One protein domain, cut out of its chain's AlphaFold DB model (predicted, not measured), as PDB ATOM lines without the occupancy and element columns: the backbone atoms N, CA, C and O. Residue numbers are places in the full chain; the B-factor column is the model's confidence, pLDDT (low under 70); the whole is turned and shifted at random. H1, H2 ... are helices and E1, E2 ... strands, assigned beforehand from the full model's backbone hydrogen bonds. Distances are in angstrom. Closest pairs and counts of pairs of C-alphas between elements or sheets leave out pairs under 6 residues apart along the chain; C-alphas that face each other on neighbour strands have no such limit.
ATOM      1  N   GLN A   5      22.621  10.357 -36.212       84.88
ATOM      2  CA  GLN A   5      22.957  10.065 -37.603       84.88
ATOM      3  C   GLN A   5      21.692   9.941 -38.446       84.88
ATOM      4  O   GLN A   5      21.561  10.575 -39.487       84.88
ATOM      5  N   THR A   6      20.717   9.149 -37.990       83.12
ATOM      6  CA  THR A   6      19.437   9.003 -38.694       83.12
ATOM      7  C   THR A   6      18.672  10.324 -38.749       83.12
ATOM      8  O   THR A   6      18.128  10.658 -39.799       83.12
ATOM      9  N   ALA A   7      18.646  11.085 -37.650       82.81
ATOM     10  CA  ALA A   7      18.001  12.392 -37.612       82.81
ATOM     11  C   ALA A   7      18.664  13.354 -38.605       82.81
ATOM     12  O   ALA A   7      17.990  13.868 -39.485       82.81
ATOM     13  N   TYR A   8      19.983  13.518 -38.538       86.31
ATOM     14  CA  TYR A   8      20.772  14.381 -39.411       86.31
ATOM     15  C   TYR A   8      20.598  14.022 -40.887       86.31
ATOM     16  O   TYR A   8      20.298  14.885 -41.710       86.31
ATOM     17  N   ARG A   9      20.694  12.732 -41.230       89.19
ATOM     18  CA  ARG A   9      20.493  12.267 -42.609       89.19
ATOM     19  C   ARG A   9      19.091  12.564 -43.131       89.19
ATOM     20  O   ARG A   9      18.971  12.871 -44.308       89.19
ATOM     21  N   ALA A  10      18.062  12.569 -42.285       87.50
ATOM     22  CA  ALA A  10      16.703  12.922 -42.700       87.50
ATOM     23  C   ALA A  10      16.515  14.414 -43.047       87.50
ATOM     24  O   ALA A  10      15.542  14.758 -43.713       87.50
ATOM     25  N   PHE A  11      17.419  15.306 -42.624       89.88
ATOM     26  CA  PHE A  11      17.445  16.705 -43.084       89.88
ATOM     27  C   PHE A  11      18.191  16.874 -44.412       89.88
ATOM     28  O   PHE A  11      18.045  17.900 -45.069       89.88
ATOM     29  N   LEU A  12      18.986  15.876 -44.799       93.19
ATOM     30  CA  LEU A  12      19.794  15.858 -46.018       93.19
ATOM     31  C   LEU A  12      19.251  14.880 -47.066       93.19
ATOM     32  O   LEU A  12      19.908  14.636 -48.077       93.19
ATOM     33  N   ASP A  13      18.067  14.327 -46.827       89.50
ATOM     34  CA  ASP A  13      17.370  13.436 -47.739       89.50
ATOM     35  C   ASP A  13      16.150  14.164 -48.329       89.50
ATOM     36  O   ASP A  13      15.274  14.594 -47.571       89.50
ATOM     37  N   PRO A  14      16.083  14.350 -49.657       90.88
ATOM     38  CA  PRO A  14      15.030  15.148 -50.276       90.88
ATOM     39  C   PRO A  14      13.636  14.539 -50.091       90.88
ATOM     40  O   PRO A  14      12.665  15.283 -49.949       90.88
ATOM     41  N   GLU A  15      13.508  13.211 -50.057       87.25
ATOM     42  CA  GLU A  15      12.213  12.549 -49.879       87.25
ATOM     43  C   GLU A  15      11.726  12.688 -48.437       87.25
ATOM     44  O   GLU A  15      10.573  13.059 -48.197       87.25
ATOM     45  N   ALA A  16      12.621  12.472 -47.471       85.44
ATOM     46  CA  ALA A  16      12.337  12.692 -46.064       85.44
ATOM     47  C   ALA A  16      11.918  14.147 -45.839       85.44
ATOM     48  O   ALA A  16      10.850  14.390 -45.281       85.44
ATOM     49  N   VAL A  17      12.707  15.108 -46.329       85.50
ATOM     50  CA  VAL A  17      12.426  16.542 -46.204       85.50
ATOM     51  C   VAL A  17      11.075  16.910 -46.826       85.50
ATOM     52  O   VAL A  17      10.291  17.609 -46.182       85.50
ATOM     53  N   ALA A  18      10.756  16.409 -48.025       83.94
ATOM     54  CA  ALA A  18       9.450  16.614 -48.654       83.94
ATOM     55  C   ALA A  18       8.293  16.044 -47.822       83.94
ATOM     56  O   ALA A  18       7.178  16.556 -47.888       83.94
ATOM     57  N   SER A  19       8.537  14.995 -47.043       80.00
ATOM     58  CA  SER A  19       7.519  14.371 -46.208       80.00
ATOM     59  C   SER A  19       7.341  15.097 -44.871       80.00
ATOM     60  O   SER A  19       6.242  15.551 -44.562       80.00
ATOM     61  N   TRP A  20       8.411  15.260 -44.086       78.25
ATOM     62  CA  TRP A  20       8.296  15.739 -42.705       78.25
ATOM     63  C   TRP A  20       8.254  17.268 -42.569       78.25
ATOM     64  O   TRP A  20       7.708  17.746 -41.574       78.25
ATOM     65  N   ARG A  21       8.804  18.045 -43.524       81.75
ATOM     66  CA  ARG A  21       8.714  19.526 -43.496       81.75
ATOM     67  C   ARG A  21       7.383  20.058 -44.009       81.75
ATOM     68  O   ARG A  21       7.094  21.235 -43.808       81.75
ATOM     69  N   THR A  22       6.607  19.229 -44.701       80.94
ATOM     70  CA  THR A  22       5.341  19.654 -45.294       80.94
ATOM     71  C   THR A  22       4.293  19.837 -44.203       80.94
ATOM     72  O   THR A  22       4.018  18.881 -43.474       80.94
ATOM     73  N   PRO A  23       3.692  21.034 -44.084       80.19
ATOM     74  CA  PRO A  23       2.598  21.256 -43.154       80.19
ATOM     75  C   PRO A  23       1.394  20.366 -43.470       80.19
ATOM     76  O   PRO A  23       1.150  19.991 -44.619       80.19
ATOM     77  N   GLU A  24       0.605  20.061 -42.448       78.75
ATOM     78  CA  GLU A  24      -0.657  19.345 -42.626       78.75
ATOM     79  C   GLU A  24      -1.610  20.118 -43.552       78.75
ATOM     80  O   GLU A  24      -1.641  21.349 -43.559       78.75
ATOM     81  N   GLY A  25      -2.365  19.388 -44.378       81.88
ATOM     82  CA  GLY A  25      -3.229  19.983 -45.404       81.88
ATOM     83  C   GLY A  25      -2.479  20.542 -46.619       81.88
ATOM     84  O   GLY A  25      -3.094  21.177 -47.479       81.88
ATOM     85  N   MET A  26      -1.164  20.312 -46.715       84.50
ATOM     86  CA  MET A  26      -0.356  20.652 -47.884       84.50
ATOM     87  C   MET A  26       0.351  19.421 -48.462       84.50
ATOM     88  O   MET A  26       0.580  18.415 -47.793       84.50
ATOM     89  N   LYS A  27       0.732  19.520 -49.735       87.94
ATOM     90  CA  LYS A  27       1.610  18.589 -50.438       87.94
ATOM     91  C   LYS A  27       2.967  19.244 -50.658       87.94
ATOM     92  O   LYS A  27       3.038  20.338 -51.216       87.94
ATOM     93  N   GLY A  28       4.031  18.551 -50.266       87.12
ATOM     94  CA  GLY A  28       5.399  18.993 -50.489       87.12
ATOM     95  C   GLY A  28       6.010  18.449 -51.758       87.12
ATOM     96  O   GLY A  28       5.784  17.302 -52.145       87.12
ATOM     97  N   ARG A  29       6.822  19.285 -52.397       92.38
ATOM     98  CA  ARG A  29       7.646  18.907 -53.536       92.38
ATOM     99  C   ARG A  29       9.018  19.549 -53.421       92.38
ATOM    100  O   ARG A  29       9.129  20.750 -53.199       92.38
ATOM    101  N   VAL A  30      10.048  18.736 -53.621       93.56
ATOM    102  CA  VAL A  30      11.424  19.187 -53.827       93.56
ATOM    103  C   VAL A  30      11.651  19.323 -55.331       93.56
ATOM    104  O   VAL A  30      11.346  18.407 -56.093       93.56
ATOM    105  N   HIS A  31      12.143  20.482 -55.761       95.44
ATOM    106  CA  HIS A  31      12.438  20.784 -57.169       95.44
ATOM    107  C   HIS A  31      13.929  20.674 -57.477       95.44
ATOM    108  O   HIS A  31      14.302  20.250 -58.565       95.44
ATOM    109  N   ALA A  32      14.770  21.045 -56.513       96.00
ATOM    110  CA  ALA A  32      16.222  20.926 -56.558       96.00
ATOM    111  C   ALA A  32      16.742  20.710 -55.134       96.00
ATOM    112  O   ALA A  32      16.152  21.244 -54.189       96.00
ATOM    113  N   PHE A  33      17.815  19.933 -54.973       96.88
ATOM    114  CA  PHE A  33      18.369  19.623 -53.655       96.88
ATOM    115  C   PHE A  33      19.827  19.167 -53.734       96.88
ATOM    116  O   PHE A  33      20.122  18.078 -54.218       96.88
ATOM    117  N   GLU A  34      20.737  19.992 -53.227       97.81
ATOM    118  CA  GLU A  34      22.167  19.695 -53.160       97.81
ATOM    119  C   GLU A  34      22.632  19.701 -51.693       97.81
ATOM    120  O   GLU A  34      23.062  20.745 -51.201       97.81
ATOM    121  N   PRO A  35      22.554  18.570 -50.966       95.38
ATOM    122  CA  PRO A  35      22.804  18.505 -49.522       95.38
ATOM    123  C   PRO A  35      24.301  18.502 -49.180       95.38
ATOM    124  O   PRO A  35      24.854  17.539 -48.650       95.38
ATOM    125  N   ARG A  36      24.969  19.601 -49.518       96.56
ATOM    126  CA  ARG A  36      26.379  19.891 -49.247       96.56
ATOM    127  C   ARG A  36      26.516  21.367 -48.900       96.56
ATOM    128  O   ARG A  36      25.697  22.170 -49.337       96.56
ATOM    129  N   GLU A  37      27.568  21.747 -48.187       96.69
ATOM    130  CA  GLU A  37      27.836  23.163 -47.924       96.69
ATOM    131  C   GLU A  37      27.950  23.959 -49.234       96.69
ATOM    132  O   GLU A  37      28.515  23.502 -50.235       96.69
ATOM    133  N   GLY A  38      27.323  25.136 -49.253       95.88
ATOM    134  CA  GLY A  38      27.163  25.977 -50.437       95.88
ATOM    135  C   GLY A  38      26.171  25.448 -51.481       95.88
ATOM    136  O   GLY A  38      25.872  26.171 -52.429       95.88
ATOM    137  N   GLY A  39      25.656  24.225 -51.328       97.31
ATOM    138  CA  GLY A  39      24.623  23.653 -52.183       97.31
ATOM    139  C   GLY A  39      23.280  24.355 -52.005       97.31
ATOM    140  O   GLY A  39      22.996  24.942 -50.954       97.31
ATOM    141  N   THR A  40      22.460  24.314 -53.049       97.56
ATOM    142  CA  THR A  40      21.154  24.981 -53.081       97.56
ATOM    143  C   THR A  40      20.002  23.985 -53.064       97.56
ATOM    144  O   THR A  40      20.155  22.807 -53.396       97.56
ATOM    145  N   PHE A  41      18.828  24.455 -52.661       97.00
ATOM    146  CA  PHE A  41      17.588  23.705 -52.775       97.00
ATOM    147  C   PHE A  41      16.416  24.620 -53.110       97.00
ATOM    148  O   PHE A  41      16.448  25.821 -52.851       97.00
ATOM    149  N   ARG A  42      15.359  24.031 -53.667       96.62
ATOM    150  CA  ARG A  42      14.091  24.708 -53.938       96.62
ATOM    151  C   ARG A  42      12.936  23.764 -53.657       96.62
ATOM    152  O   ARG A  42      12.956  22.614 -54.099       96.62
ATOM    153  N   MET A  43      11.926  24.247 -52.947       93.75
ATOM    154  CA  MET A  43      10.769  23.467 -52.521       93.75
ATOM    155  C   MET A  43       9.471  24.245 -52.718       93.75
ATOM    156  O   MET A  43       9.461  25.473 -52.734       93.75
ATOM    157  N   SER A  44       8.367  23.513 -52.841       90.56
ATOM    158  CA  SER A  44       7.026  24.085 -52.771       90.56
ATOM    159  C   SER A  44       6.131  23.273 -51.849       90.56
ATOM    160  O   SER A  44       6.115  22.042 -51.938       90.56
ATOM    161  N   PHE A  45       5.331  23.965 -51.048       89.50
ATOM    162  CA  PHE A  45       4.180  23.408 -50.350       89.50
ATOM    163  C   PHE A  45       2.913  23.953 -50.993       89.50
ATOM    164  O   PHE A  45       2.795  25.156 -51.202       89.50
ATOM    165  N   THR A  46       1.967  23.079 -51.321       86.62
ATOM    166  CA  THR A  46       0.716  23.456 -51.998       86.62
ATOM    167  C   THR A  46      -0.467  22.910 -51.222       86.62
ATOM    168  O   THR A  46      -0.452  21.730 -50.876       86.62
ATOM    169  N   TYR A  47      -1.479  23.729 -50.944       85.12
ATOM    170  CA  TYR A  47      -2.684  23.262 -50.255       85.12
ATOM    171  C   TYR A  47      -3.379  22.146 -51.042       85.12
ATOM    172  O   TYR A  47      -3.446  22.181 -52.270       85.12
ATOM    173  N   THR A  48      -3.875  21.134 -50.330       84.94
ATOM    174  CA  THR A  48      -4.553  19.983 -50.947       84.94
ATOM    175  C   THR A  48      -6.046  20.208 -51.169       84.94
ATOM    176  O   THR A  48      -6.631  19.543 -52.018       84.94
ATOM    177  N   SER A  59       1.868  32.403 -53.245       80.19
ATOM    178  CA  SER A  59       0.600  32.597 -53.939       80.19
ATOM    179  C   SER A  59      -0.542  32.269 -52.991       80.19
ATOM    180  O   SER A  59      -0.314  31.840 -51.863       80.19
ATOM    181  N   GLU A  60      -1.776  32.428 -53.458       80.81
ATOM    182  CA  GLU A  60      -2.946  32.022 -52.686       80.81
ATOM    183  C   GLU A  60      -2.843  30.572 -52.199       80.81
ATOM    184  O   GLU A  60      -3.066  30.319 -51.019       80.81
ATOM    185  N   HIS A  61      -2.392  29.659 -53.063       84.06
ATOM    186  CA  HIS A  61      -2.444  28.218 -52.815       84.06
ATOM    187  C   HIS A  61      -1.092  27.575 -52.482       84.06
ATOM    188  O   HIS A  61      -1.024  26.355 -52.301       84.06
ATOM    189  N   ALA A  62      -0.002  28.348 -52.444       83.88
ATOM    190  CA  ALA A  62       1.332  27.774 -52.299       83.88
ATOM    191  C   ALA A  62       2.346  28.657 -51.568       83.88
ATOM    192  O   ALA A  62       2.359  29.883 -51.698       83.88
ATOM    193  N   ASP A  63       3.274  27.964 -50.910       85.25
ATOM    194  CA  ASP A  63       4.525  28.481 -50.369       85.25
ATOM    195  C   ASP A  63       5.663  27.917 -51.221       85.25
ATOM    196  O   ASP A  63       5.927  26.715 -51.178       85.25
ATOM    197  N   VAL A  64       6.344  28.757 -51.998       88.62
ATOM    198  CA  VAL A  64       7.536  28.371 -52.759       88.62
ATOM    199  C   VAL A  64       8.731  29.083 -52.153       88.62
ATOM    200  O   VAL A  64       8.693  30.283 -51.893       88.62
ATOM    201  N   PHE A  65       9.792  28.337 -51.889       90.44
ATOM    202  CA  PHE A  65      11.001  28.889 -51.303       90.44
ATOM    203  C   PHE A  65      12.231  28.199 -51.861       90.44
ATOM    204  O   PHE A  65      12.214  27.017 -52.221       90.44
ATOM    205  N   HIS A  66      13.317  28.950 -51.890       94.06
ATOM    206  CA  HIS A  66      14.639  28.431 -52.173       94.06
ATOM    207  C   HIS A  66      15.546  28.658 -50.973       94.06
ATOM    208  O   HIS A  66      15.268  29.465 -50.085       94.06
ATOM    209  N   GLY A  67      16.638  27.913 -50.930       94.06
ATOM    210  CA  GLY A  67      17.617  28.075 -49.882       94.06
ATOM    211  C   GLY A  67      18.988  27.551 -50.247       94.06
ATOM    212  O   GLY A  67      19.219  26.995 -51.322       94.06
ATOM    213  N   ARG A  68      19.913  27.768 -49.319       96.69
ATOM    214  CA  ARG A  68      21.307  27.346 -49.405       96.69
ATOM    215  C   ARG A  68      21.740  26.739 -48.082       96.69
ATOM    216  O   ARG A  68      21.495  27.331 -47.031       96.69
ATOM    217  N   PHE A  69      22.435  25.609 -48.144       96.56
ATOM    218  CA  PHE A  69      23.120  25.032 -46.990       96.56
ATOM    219  C   PHE A  69      24.355  25.876 -46.680       96.56
ATOM    220  O   PHE A  69      25.328  25.888 -47.432       96.56
ATOM    221  N   VAL A  70      24.289  26.646 -45.600       96.38
ATOM    222  CA  VAL A  70      25.358  27.548 -45.163       96.38
ATOM    223  C   VAL A  70      26.447  26.781 -44.419       96.38
ATOM    224  O   VAL A  70      27.620  27.031 -44.667       96.38
ATOM    225  N   GLU A  71      26.060  25.860 -43.537       96.25
ATOM    226  CA  GLU A  71      26.975  25.057 -42.718       96.25
ATOM    227  C   GLU A  71      26.342  23.692 -42.428       96.25
ATOM    228  O   GLU A  71      25.146  23.612 -42.125       96.25
ATOM    229  N   LEU A  72      27.144  22.633 -42.504       95.88
ATOM    230  CA  LEU A  72      26.748  21.252 -42.247       95.88
ATOM    231  C   LEU A  72      27.769  20.589 -41.319       95.88
ATOM    232  O   LEU A  72      28.803  20.099 -41.766       95.88
ATOM    233  N   VAL A  73      27.457  20.533 -40.024       95.62
ATOM    234  CA  VAL A  73      28.239  19.777 -39.039       95.62
ATOM    235  C   VAL A  73      27.572  18.415 -38.850       95.62
ATOM    236  O   VAL A  73      26.467  18.372 -38.293       95.62
ATOM    237  N   PRO A  74      28.201  17.311 -39.305       92.75
ATOM    238  CA  PRO A  74      27.630  15.973 -39.216       92.75
ATOM    239  C   PRO A  74      27.079  15.664 -37.827       92.75
ATOM    240  O   PRO A  74      27.737  15.922 -36.829       92.75
ATOM    241  N   ASP A  75      25.863  15.123 -37.787       89.56
ATOM    242  CA  ASP A  75      25.159  14.660 -36.585       89.56
ATOM    243  C   ASP A  75      24.842  15.729 -35.520       89.56
ATOM    244  O   ASP A  75      24.182  15.414 -34.529       89.56
ATOM    245  N   GLU A  76      25.238  16.988 -35.738       90.06
ATOM    246  CA  GLU A  76      25.173  18.049 -34.729       90.06
ATOM    247  C   GLU A  76      24.382  19.273 -35.190       90.06
ATOM    248  O   GLU A  76      23.555  19.793 -34.436       90.06
ATOM    249  N   ARG A  77      24.640  19.789 -36.399       92.56
ATOM    250  CA  ARG A  77      24.119  21.104 -36.791       92.56
ATOM    251  C   ARG A  77      23.955  21.279 -38.291       92.56
ATOM    252  O   ARG A  77      24.827  20.927 -39.074       92.56
ATOM    253  N   ILE A  78      22.857  21.922 -38.669       94.25
ATOM    254  CA  ILE A  78      22.549  22.329 -40.040       94.25
ATOM    255  C   ILE A  78      22.150  23.801 -40.014       94.25
ATOM    256  O   ILE A  78      21.270  24.189 -39.244       94.25
ATOM    257  N   VAL A  79      22.789  24.614 -40.853       95.00
ATOM    258  CA  VAL A  79      22.440  26.023 -41.050       95.00
ATOM    259  C   VAL A  79      22.003  26.222 -42.493       95.00
ATOM    260  O   VAL A  79      22.751  25.936 -43.424       95.00
ATOM    261  N   GLU A  80      20.796  26.739 -42.682       94.12
ATOM    262  CA  GLU A  80      20.206  27.051 -43.981       94.12
ATOM    263  C   GLU A  80      19.896  28.550 -44.053       94.12
ATOM    264  O   GLU A  80      19.427  29.148 -43.084       94.12
ATOM    265  N   ALA A  81      20.125  29.165 -45.210       92.44
ATOM    266  CA  ALA A  81      19.529  30.452 -45.556       92.44
ATOM    267  C   ALA A  81      18.352  30.179 -46.492       92.44
ATOM    268  O   ALA A  81      18.555  29.526 -47.513       92.44
ATOM    269  N   VAL A  82      17.150  30.634 -46.142       90.94
ATOM    270  CA  VAL A  82      15.892  30.332 -46.842       90.94
ATOM    271  C   VAL A  82      15.164  31.620 -47.188       90.94
ATOM    272  O   VAL A  82      15.029  32.492 -46.335       90.94
ATOM    273  N   GLU A  83      14.649  31.718 -48.404       87.44
ATOM    274  CA  GLU A  83      13.893  32.869 -48.891       87.44
ATOM    275  C   GLU A  83      12.641  32.405 -49.642       87.44
ATOM    276  O   GLU A  83      12.690  31.461 -50.436       87.44
ATOM    277  N   PHE A  84      11.504  33.048 -49.360       85.19
ATOM    278  CA  PHE A  84      10.260  32.799 -50.085       85.19
ATOM    279  C   PHE A  84      10.294  33.516 -51.433       85.19
ATOM    280  O   PHE A  84      10.714  34.664 -51.533       85.19
ATOM    281  N   GLU A  85       9.807  32.854 -52.476       88.69
ATOM    282  CA  GLU A  85       9.569  33.488 -53.771       88.69
ATOM    283  C   GLU A  85       8.272  34.283 -53.662       88.69
ATOM    284  O   GLU A  85       7.189  33.719 -53.789       88.69
ATOM    285  N   THR A  86       8.353  35.562 -53.308       80.00
ATOM    286  CA  THR A  86       7.171  36.393 -53.066       80.00
ATOM    287  C   THR A  86       7.498  37.873 -53.177       80.00
ATOM    288  O   THR A  86       8.576  38.307 -52.777       80.00
ATOM    289  N   ASP A  87       6.538  38.643 -53.687       80.56
ATOM    290  CA  ASP A  87       6.600  40.106 -53.713       80.56
ATOM    291  C   ASP A  87       6.047  40.731 -52.420       80.56
ATOM    292  O   ASP A  87       6.101  41.950 -52.253       80.56
ATOM    293  N   ASP A  88       5.492  39.925 -51.502       73.44
ATOM    294  CA  ASP A  88       4.987  40.415 -50.220       73.44
ATOM    295  C   ASP A  88       6.161  40.853 -49.323       73.44
ATOM    296  O   ASP A  88       6.942  40.010 -48.860       73.44
ATOM    297  N   PRO A  89       6.276  42.154 -48.991       73.56
ATOM    298  CA  PRO A  89       7.369  42.658 -48.165       73.56
ATOM    299  C   PRO A  89       7.426  42.033 -46.766       73.56
ATOM    300  O   PRO A  89       8.465  42.104 -46.112       73.56
ATOM    301  N   ALA A  90       6.333  41.433 -46.277       69.69
ATOM    302  CA  ALA A  90       6.305  40.745 -44.989       69.69
ATOM    303  C   ALA A  90       7.133  39.448 -44.970       69.69
ATOM    304  O   ALA A  90       7.509  38.988 -43.890       69.69
ATOM    305  N   PHE A  91       7.413  38.870 -46.139       68.94
ATOM    306  CA  PHE A  91       8.143  37.611 -46.301       68.94
ATOM    307  C   PHE A  91       9.430  37.761 -47.129       68.94
ATOM    308  O   PHE A  91      10.100  36.762 -47.388       68.94
ATOM    309  N   ALA A  92       9.777  38.988 -47.522       73.31
ATOM    310  CA  ALA A  92      10.959  39.285 -48.319       73.31
ATOM    311  C   ALA A  92      12.267  39.098 -47.527       73.31
ATOM    312  O   ALA A  92      12.364  39.453 -46.348       73.31
ATOM    313  N   GLY A  93      13.303  38.618 -48.219       79.75
ATOM    314  CA  GLY A  93      14.655  38.468 -47.697       79.75
ATOM    315  C   GLY A  93      14.952  37.100 -47.083       79.75
ATOM    316  O   GLY A  93      14.074  36.356 -46.641       79.75
ATOM    317  N   ALA A  94      16.244  36.780 -47.024       84.50
ATOM    318  CA  ALA A  94      16.718  35.513 -46.492       84.50
ATOM    319  C   ALA A  94      16.575  35.425 -44.961       84.50
ATOM    320  O   ALA A  94      17.129  36.223 -44.198       84.50
ATOM    321  N   MET A  95      15.891  34.382 -44.506       85.06
ATOM    322  CA  MET A  95      15.825  33.938 -43.121       85.06
ATOM    323  C   MET A  95      16.898  32.874 -42.871       85.06
ATOM    324  O   MET A  95      17.069  31.949 -43.659       85.06
ATOM    325  N   THR A  96      17.613  32.967 -41.750       86.38
ATOM    326  CA  THR A  96      18.529  31.901 -41.323       86.38
ATOM    327  C   THR A  96      17.772  30.896 -40.465       86.38
ATOM    328  O   THR A  96      17.130  31.274 -39.484       86.38
ATOM    329  N   VAL A  97      17.871  29.618 -40.818       86.62
ATOM    330  CA  VAL A  97      17.341  28.482 -40.068       86.62
ATOM    331  C   VAL A  97      18.518  27.681 -39.529       86.62
ATOM    332  O   VAL A  97      19.380  27.246 -40.284       86.62
ATOM    333  N   ILE A  98      18.564  27.495 -38.215       88.38
ATOM    334  CA  ILE A  98      19.570  26.686 -37.529       88.38
ATOM    335  C   ILE A  98      18.851  25.500 -36.905       88.38
ATOM    336  O   ILE A  98      17.992  25.675 -36.039       88.38
ATOM    337  N   THR A  99      19.238  24.304 -37.320       88.25
ATOM    338  CA  THR A  99      18.834  23.046 -36.700       88.25
ATOM    339  C   THR A  99      20.010  22.515 -35.899       88.25
ATOM    340  O   THR A  99      21.053  22.214 -36.468       88.25
ATOM    341  N   GLY A 100      19.845  22.394 -34.586       87.75
ATOM    342  CA  GLY A 100      20.759  21.682 -33.700       87.75
ATOM    343  C   GLY A 100      20.193  20.315 -33.324       87.75
ATOM    344  O   GLY A 100      19.007  20.190 -33.010       87.75
ATOM    345  N   ILE A 101      21.048  19.302 -33.328       84.94
ATOM    346  CA  ILE A 101      20.758  17.938 -32.898       84.94
ATOM    347  C   ILE A 101      21.582  17.698 -31.635       84.94
ATOM    348  O   ILE A 101      22.806  17.741 -31.652       84.94
ATOM    349  N   MET A 102      20.899  17.507 -30.512       77.94
ATOM    350  CA  MET A 102      21.515  17.357 -29.195       77.94
ATOM    351  C   MET A 102      21.111  16.017 -28.589       77.94
ATOM    352  O   MET A 102      20.024  15.518 -28.871       77.94
ATOM    353  N   TYR A 103      21.923  15.467 -27.688       71.00
ATOM    354  CA  TYR A 103      21.480  14.387 -26.807       71.00
ATOM    355  C   TYR A 103      20.957  14.945 -25.489       71.00
ATOM    356  O   TYR A 103      21.629  15.732 -24.824       71.00
ATOM    357  N   VAL A 104      19.774  14.488 -25.087       65.00
ATOM    358  CA  VAL A 104      19.286  14.651 -23.715       65.00
ATOM    359  C   VAL A 104      19.002  13.255 -23.172       65.00
ATOM    360  O   VAL A 104      18.023  12.611 -23.553       65.00
ATOM    361  N   GLY A 105      19.908  12.751 -22.329       72.69
ATOM    362  CA  GLY A 105      19.916  11.345 -21.919       72.69
ATOM    363  C   GLY A 105      20.175  10.417 -23.112       72.69
ATOM    364  O   GLY A 105      21.114  10.636 -23.870       72.69
ATOM    365  N   ASN A 106      19.310   9.417 -23.312       67.75
ATOM    366  CA  ASN A 106      19.416   8.433 -24.404       67.75
ATOM    367  C   ASN A 106      18.559   8.776 -25.641       67.75
ATOM    368  O   ASN A 106      18.292   7.901 -26.466       67.75
ATOM    369  N   ALA A 107      18.095  10.022 -25.775       67.19
ATOM    370  CA  ALA A 107      17.227  10.440 -26.875       67.19
ATOM    371  C   ALA A 107      17.798  11.662 -27.617       67.19
ATOM    372  O   ALA A 107      18.248  12.609 -26.960       67.19
ATOM    373  N   PRO A 108      17.744  11.693 -28.965       67.81
ATOM    374  CA  PRO A 108      18.026  12.916 -29.698       67.81
ATOM    375  C   PRO A 108      16.909  13.941 -29.455       67.81
ATOM    376  O   PRO A 108      15.716  13.650 -29.600       67.81
ATOM    377  N   LYS A 109      17.312  15.159 -29.107       78.69
ATOM    378  CA  LYS A 109      16.484  16.361 -29.038       78.69
ATOM    379  C   LYS A 109      16.868  17.266 -30.199       78.69
ATOM    380  O   LYS A 109      18.033  17.629 -30.349       78.69
ATOM    381  N   ILE A 110      15.883  17.640 -31.005       78.12
ATOM    382  CA  ILE A 110      16.084  18.549 -32.130       78.12
ATOM    383  C   ILE A 110      15.619  19.932 -31.701       78.12
ATOM    384  O   ILE A 110      14.515  20.102 -31.180       78.12
ATOM    385  N   ARG A 111      16.463  20.930 -31.931       79.44
ATOM    386  CA  ARG A 111      16.137  22.335 -31.726       79.44
ATOM    387  C   ARG A 111      16.232  23.044 -33.062       79.44
ATOM    388  O   ARG A 111      17.300  23.077 -33.659       79.44
ATOM    389  N   ILE A 112      15.128  23.628 -33.505       77.75
ATOM    390  CA  ILE A 112      15.080  24.433 -34.723       77.75
ATOM    391  C   ILE A 112      14.846  25.875 -34.302       77.75
ATOM    392  O   ILE A 112      13.892  26.178 -33.588       77.75
ATOM    393  N   SER A 113      15.722  26.768 -34.736       76.88
ATOM    394  CA  SER A 113      15.542  28.206 -34.577       76.88
ATOM    395  C   SER A 113      15.584  28.882 -35.931       76.88
ATOM    396  O   SER A 113      16.503  28.631 -36.705       76.88
ATOM    397  N   ALA A 114      14.620  29.752 -36.195       74.62
ATOM    398  CA  ALA A 114      14.570  30.543 -37.413       74.62
ATOM    399  C   ALA A 114      14.522  32.034 -37.066       74.62
ATOM    400  O   ALA A 114      13.887  32.423 -36.082       74.62
ATOM    401  N   GLY A 115      15.208  32.858 -37.856       70.88
ATOM    402  CA  GLY A 115      15.170  34.306 -37.697       70.88
ATOM    403  C   GLY A 115      15.891  35.059 -38.813       70.88
ATOM    404  O   GLY A 115      16.801  34.543 -39.464       70.88
ATOM    405  N   PHE A 116      15.488  36.309 -39.015       61.81
ATOM    406  CA  PHE A 116      16.160  37.245 -39.913       61.81
ATOM    407  C   PHE A 116      17.406  37.794 -39.215       61.81
ATOM    408  O   PHE A 116      17.343  38.759 -38.451       61.81
ATOM    409  N   TRP A 117      18.548  37.146 -39.431       55.53
ATOM    410  CA  TRP A 117      19.835  37.688 -39.013       55.53
ATOM    411  C   TRP A 117      20.378  38.558 -40.141       55.53
ATOM    412  O   TRP A 117      20.713  38.061 -41.212       55.53
ATOM    413  N   ALA A 118      20.516  39.860 -39.897       45.78
ATOM    414  CA  ALA A 118      21.378  40.675 -40.737       45.78
ATOM    415  C   ALA A 118      22.814  40.161 -40.551       45.78
ATOM    416  O   ALA A 118      23.396  40.333 -39.477       45.78
ATOM    417  N   LEU A 119      23.378  39.508 -41.571       40.03
ATOM    418  CA  LEU A 119      24.807  39.203 -41.630       40.03
ATOM    419  C   LEU A 119      25.561  40.534 -41.492       40.03
ATOM    420  O   LEU A 119      25.627  41.323 -42.433       40.03
ATOM    421  N   ARG A 120      26.074  40.847 -40.296       38.78
ATOM    422  CA  ARG A 120      26.790  42.107 -40.079       38.78
ATOM    423  C   ARG A 120      28.140  42.078 -40.782       38.78
ATOM    424  O   ARG A 120      29.105  41.515 -40.272       38.78
ATOM    425  N   GLY A 121      28.218  42.816 -41.883       32.03
ATOM    426  CA  GLY A 121      29.421  43.549 -42.253       32.03
ATOM    427  C   GLY A 121      29.726  44.655 -41.229       32.03
ATOM    428  O   GLY A 121      28.843  45.155 -40.538       32.03
ATOM    429  N   ARG A 122      31.013  44.975 -41.096       40.41
ATOM    430  CA  ARG A 122      31.665  45.888 -40.138       40.41
ATOM    431  C   ARG A 122      30.880  47.132 -39.672       40.41
ATOM    432  O   ARG A 122      30.416  47.915 -40.481       40.41
ATOM    433  N   ARG A 123      30.999  47.354 -38.351       39.69
ATOM    434  CA  ARG A 123      30.968  48.602 -37.553       39.69
ATOM    435  C   ARG A 123      29.777  49.568 -37.708       39.69
ATOM    436  O   ARG A 123      29.515  50.120 -38.763       39.69
ATOM    437  N   SER A 124      29.262  49.902 -36.524       33.53
ATOM    438  CA  SER A 124      28.564  51.138 -36.152       33.53
ATOM    439  C   SER A 124      27.047  51.165 -36.355       33.53
ATOM    440  O   SER A 124      26.524  51.103 -37.457       33.53
ATOM    441  N   THR A 125      26.374  51.316 -35.212       30.52
ATOM    442  CA  THR A 125      24.944  51.591 -35.019       30.52
ATOM    443  C   THR A 125      24.017  50.390 -35.205       30.52
ATOM    444  O   THR A 125      23.375  50.178 -36.227       30.52
ATOM    445  N   ILE A 126      23.911  49.612 -34.125       35.94
ATOM    446  CA  ILE A 126      22.870  48.602 -33.925       35.94
ATOM    447  C   ILE A 126      21.534  49.336 -33.761       35.94
ATOM    448  O   ILE A 126      21.110  49.612 -32.640       35.94
ATOM    449  N   SER A 127      20.871  49.682 -34.863       28.17
ATOM    450  CA  SER A 127      19.442  49.978 -34.786       28.17
ATOM    451  C   SER A 127      18.732  48.664 -34.460       28.17
ATOM    452  O   SER A 127      18.992  47.638 -35.089       28.17
ATOM    453  N   ARG A 128      17.938  48.666 -33.385       34.25
ATOM    454  CA  ARG A 128      17.242  47.502 -32.818       34.25
ATOM    455  C   ARG A 128      16.373  46.811 -33.876       34.25
ATOM    456  O   ARG A 128      15.211  47.158 -34.044       34.25
ATOM    457  N   VAL A 129      16.911  45.787 -34.528       34.34
ATOM    458  CA  VAL A 129      16.100  44.731 -35.138       34.34
ATOM    459  C   VAL A 129      15.779  43.771 -34.001       34.34
ATOM    460  O   VAL A 129      16.688  43.141 -33.464       34.34
ATOM    461  N   ILE A 130      14.524  43.723 -33.554       31.72
ATOM    462  CA  ILE A 130      14.078  42.692 -32.610       31.72
ATOM    463  C   ILE A 130      13.991  41.401 -33.431       31.72
ATOM    464  O   ILE A 130      13.142  41.332 -34.321       31.72
ATOM    465  N   PRO A 131      14.864  40.401 -33.217       36.69
ATOM    466  CA  PRO A 131      14.766  39.162 -33.965       36.69
ATOM    467  C   PRO A 131      13.470  38.460 -33.556       36.69
ATOM    468  O   PRO A 131      13.236  38.203 -32.374       36.69
ATOM    469  N   VAL A 132      12.623  38.135 -34.530       37.78
ATOM    470  CA  VAL A 132      11.571  37.137 -34.326       37.78
ATOM    471  C   VAL A 132      12.289  35.794 -34.236       37.78
ATOM    472  O   VAL A 132      12.619  35.194 -35.253       37.78
ATOM    473  N   ILE A 133      12.631  35.376 -33.018       37.88
ATOM    474  CA  ILE A 133      13.215  34.061 -32.752       37.88
ATOM    475  C   ILE A 133      12.051  33.099 -32.553       37.88
ATOM    476  O   ILE A 133      11.488  33.014 -31.462       37.88
ATOM    477  N   LEU A 134      11.691  32.360 -33.600       46.94
ATOM    478  CA  LEU A 134      10.864  31.172 -33.428       46.94
ATOM    479  C   LEU A 134      11.804  30.035 -33.019       46.94
ATOM    480  O   LEU A 134      12.544  29.515 -33.850       46.94
ATOM    481  N   SER A 135      11.837  29.706 -31.726       38.62
ATOM    482  CA  SER A 135      12.607  28.580 -31.189       38.62
ATOM    483  C   SER A 135      11.661  27.416 -30.930       38.62
ATOM    484  O   SER A 135      10.868  27.470 -29.993       38.62
ATOM    485  N   ILE A 136      11.760  26.366 -31.737       47.56
ATOM    486  CA  ILE A 136      10.977  25.140 -31.591       47.56
ATOM    487  C   ILE A 136      11.891  24.047 -31.046       47.56
ATOM    488  O   ILE A 136      12.941  23.750 -31.616       47.56
ATOM    489  N   GLU A 137      11.486  23.439 -29.937       42.50
ATOM    490  CA  GLU A 137      12.168  22.290 -29.351       42.50
ATOM    491  C   GLU A 137      11.298  21.050 -29.543       42.50
ATOM    492  O   GLU A 137      10.141  21.024 -29.133       42.50
ATOM    493  N   SER A 138      11.851  20.022 -30.183       46.03
ATOM    494  CA  SER A 138      11.180  18.748 -30.422       46.03
ATOM    495  C   SER A 138      11.905  17.618 -29.703       46.03
ATOM    496  O   SER A 138      13.116  17.425 -29.856       46.03
ATOM    497  N   THR A 139      11.139  16.835 -28.950       44.34
ATOM    498  CA  THR A 139      11.529  15.511 -28.466       44.34
ATOM    499  C   THR A 139      10.778  14.459 -29.274       44.34
ATOM    500  O   THR A 139       9.550  14.446 -29.258       44.34
ATOM    501  N   GLY A 140      11.506  13.570 -29.956       46.72
ATOM    502  CA  GLY A 140      10.917  12.466 -30.721       46.72
ATOM    503  C   GLY A 140      10.861  12.722 -32.225       46.72
ATOM    504  O   GLY A 140       9.804  12.988 -32.786       46.72
ATOM    505  N   PHE A 141      12.003  12.579 -32.898       44.97
ATOM    506  CA  PHE A 141      12.022  12.385 -34.346       44.97
ATOM    507  C   PHE A 141      11.718  10.903 -34.634       44.97
ATOM    508  O   PHE A 141      12.438  10.036 -34.114       44.97
ATOM    509  N   PRO A 142      10.660  10.561 -35.395       42.16
ATOM    510  CA  PRO A 142      10.449   9.180 -35.797       42.16
ATOM    511  C   PRO A 142      11.629   8.747 -36.670       42.16
ATOM    512  O   PRO A 142      12.117   9.501 -37.508       42.16
ATOM    513  N   ALA A 143      12.128   7.532 -36.451       41.50
ATOM    514  CA  ALA A 143      13.142   6.961 -37.323       41.50
ATOM    515  C   ALA A 143      12.529   6.796 -38.720       41.50
ATOM    516  O   ALA A 143      11.751   5.869 -38.943       41.50
ATOM    517  N   VAL A 144      12.856   7.705 -39.640       43.62
ATOM    518  CA  VAL A 144      12.540   7.549 -41.060       43.62
ATOM    519  C   VAL A 144      13.318   6.323 -41.525       43.62
ATOM    520  O   VAL A 144      14.541   6.356 -41.639       43.62
ATOM    521  N   ARG A 145      12.627   5.194 -41.707       34.72
ATOM    522  CA  ARG A 145      13.217   4.042 -42.389       34.72
ATOM    523  C   ARG A 145      13.194   4.362 -43.886       34.72
ATOM    524  O   ARG A 145      12.097   4.543 -44.411       34.72
ATOM    525  N   PRO A 146      14.342   4.381 -44.580       36.19
ATOM    526  CA  PRO A 146      14.433   4.792 -45.986       36.19
ATOM    527  C   PRO A 146      13.737   3.842 -46.982       36.19
ATOM    528  O   PRO A 146      13.881   4.007 -48.184       36.19
ATOM    529  N   SER A 147      12.989   2.835 -46.517       34.59
ATOM    530  CA  SER A 147      12.379   1.807 -47.369       34.59
ATOM    531  C   SER A 147      10.849   1.834 -47.419       34.59
ATOM    532  O   SER A 147      10.271   0.969 -48.069       34.59
ATOM    533  N   ASN A 148      10.167   2.750 -46.717       30.66
ATOM    534  CA  ASN A 148       8.710   2.861 -46.843       30.66
ATOM    535  C   ASN A 148       8.214   4.313 -46.680       30.66
ATOM    536  O   ASN A 148       7.996   4.749 -45.544       30.66
ATOM    537  N   PRO A 149       7.981   5.050 -47.782       35.31
ATOM    538  CA  PRO A 149       7.492   6.431 -47.736       35.31
ATOM    539  C   PRO A 149       6.095   6.570 -47.106       35.31
ATOM    540  O   PRO A 149       5.707   7.672 -46.731       35.31
ATOM    541  N   GLN A 150       5.348   5.472 -46.926       30.73
ATOM    542  CA  GLN A 150       4.032   5.487 -46.274       30.73
ATOM    543  C   GLN A 150       4.079   5.446 -44.734       30.73
ATOM    544  O   GLN A 150       3.055   5.666 -44.100       30.73
ATOM    545  N   ASN A 151       5.244   5.193 -44.120       31.25
ATOM    546  CA  ASN A 151       5.393   5.121 -42.656       31.25
ATOM    547  C   ASN A 151       6.011   6.383 -42.030       31.25
ATOM    548  O   ASN A 151       6.416   6.361 -40.863       31.25
ATOM    549  N   VAL A 152       6.099   7.488 -42.775       38.03
ATOM    550  CA  VAL A 152       6.488   8.770 -42.185       38.03
ATOM    551  C   VAL A 152       5.292   9.299 -41.400       38.03
ATOM    552  O   VAL A 152       4.336   9.817 -41.968       38.03
ATOM    553  N   VAL A 153       5.338   9.146 -40.076       36.88
ATOM    554  CA  VAL A 153       4.420   9.860 -39.187       36.88
ATOM    555  C   VAL A 153       4.666  11.346 -39.424       36.88
ATOM    556  O   VAL A 153       5.750  11.842 -39.104       36.88
ATOM    557  N   GLN A 154       3.690  12.033 -40.024       39.19
ATOM    558  CA  GLN A 154       3.711  13.487 -40.136       39.19
ATOM    559  C   GLN A 154       3.949  14.044 -38.738       39.19
ATOM    560  O   GLN A 154       3.210  13.742 -37.800       39.19
ATOM    561  N   ASN A 155       5.052  14.767 -38.568       35.84
ATOM    562  CA  ASN A 155       5.413  15.265 -37.258       35.84
ATOM    563  C   ASN A 155       4.447  16.412 -36.906       35.84
ATOM    564  O   ASN A 155       4.479  17.440 -37.591       35.84
ATOM    565  N   PRO A 156       3.624  16.301 -35.844       31.55
ATOM    566  CA  PRO A 156       2.659  17.341 -35.478       31.55
ATOM    567  C   PRO A 156       3.315  18.688 -35.125       31.55
ATOM    568  O   PRO A 156       2.631  19.714 -35.072       31.55
ATOM    569  N   LEU A 157       4.644  18.716 -34.939       35.81
ATOM    570  CA  LEU A 157       5.431  19.948 -34.826       35.81
ATOM    571  C   LEU A 157       5.396  20.823 -36.087       35.81
ATOM    572  O   LEU A 157       5.531  22.038 -35.957       35.81
ATOM    573  N   PHE A 158       5.192  20.236 -37.274       40.66
ATOM    574  CA  PHE A 158       5.017  20.985 -38.523       40.66
ATOM    575  C   PHE A 158       3.552  21.112 -38.973       40.66
ATOM    576  O   PHE A 158       3.249  22.056 -39.700       40.66
ATOM    577  N   SER A 159       2.624  20.285 -38.455       34.97
ATOM    578  CA  SER A 159       1.162  20.491 -38.608       34.97
ATOM    579  C   SER A 159       0.723  21.891 -38.188       34.97
ATOM    580  O   SER A 159      -0.143  22.491 -38.815       34.97
ATOM    581  N   HIS A 160       1.348  22.433 -37.140       34.12
ATOM    582  CA  HIS A 160       1.050  23.765 -36.616       34.12
ATOM    583  C   HIS A 160       2.057  24.827 -37.066       34.12
ATOM    584  O   HIS A 160       2.012  25.952 -36.567       34.12
ATOM    585  N   PHE A 161       2.946  24.521 -38.022       34.91
ATOM    586  CA  PHE A 161       3.874  25.497 -38.603       34.91
ATOM    587  C   PHE A 161       3.140  26.412 -39.589       34.91
ATOM    588  O   PHE A 161       3.495  26.575 -40.753       34.91
TER     589      PHE A 161
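This is residues 5 to 48 and 59 to 161 of the 194 residues of an uncharacterized protein of Hyphomicrobiales bacterium (UniProt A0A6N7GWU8). One antiparallel sheet of seven strands, curled like part of a barrel but left open between E1 and E7, wraps partly round two short helices, H1 and H2, in its hollow. The tiny helix H3 lies near the open side, and residues 120 to 128 stick out as a free loop. The printed part has 147 residues, in the order H1 H2 E1 E2 E3 E4 E5 E6 E7 H3, and the sheet's strands stand side by side in the order E1 to E7; the class is mixed, helices and strands. The whole is compact, with a radius of gyration of the C-alphas of 16.0 A and spans of 52 by 41 by 27 A.

The sheet holds E1, residues 26 to 33; E2, residues 40 to 47, 24.1 A long; E3, residues 62 to 73, 31.0 A; E4, residues 77 to 84, 22.5 A; E5, residues 95 to 104, 27.6 A; E6, residues 107 to 115, 26.3 A; and E7, residues 134 to 139. E1 begins at C-alpha 26 (-0.356, 20.652, -47.884), and E7 ends at C-alpha 139 (11.529, 15.511, -28.466). E3 bends by 64 degrees at residue 70. The helices are H1, residues 5 to 11, from C-alpha 5 (22.957, 10.065, -37.603); H2, residues 14 to 20; and H3, residues 156 to 159.

The sheet is twisted, with edge strands E1 and E7, which are apart. E3 to E7 form a meander, each strand the antiparallel neighbour of the one before. In the hairpin of E1 and E2, N 29 and O 44 are within hydrogen-bond range at 2.9 A; between E2 and E3, N 45 and O 63 at 2.8 A; in the hairpin of E3 and E4, N 70 and O 79 at 2.8 A; in that of E4 and E5, N 80 and O 97 at 2.8 A; in that of E5 and E6, N 109 and O 102 at 2.7 A; in that of E6 and E7, N 136 and O 112 at 2.8 A. H1 and H2 are on one face of the sheet, two layers. H2, at a height of 7.6 A, is over E1 and runs along it at 18 degrees on the local plane; their closest C-alphas, of Ala 18 and Gly 28, are 5.0 A apart. H1, at a height of 8.1 A, is over none of the strands, but only just, with 2 of its C-alphas falling on E5. H1 and H2 only just touch, with 3 pairs of C-alphas within 8 A, and only at the corner by their link; the closest are Ala 10 and Ala 16, 5.5 A. H3 only grazes the sheet. Every O i to N i+4 pair is within hydrogen-bond range in H1 and H2; H3 is too short for one.

The C-alphas farthest apart, of Ser 124 and Asn 148, are 53.3 A apart. Residues 49 to 58 are not printed; C-alphas 48 and 59 are 14.0 A apart across this cut. The links E6 to E7 and E7 to H3 are long. The mean pLDDT of the printed part is 71.2, and residues 116 to 161 are among those under 70.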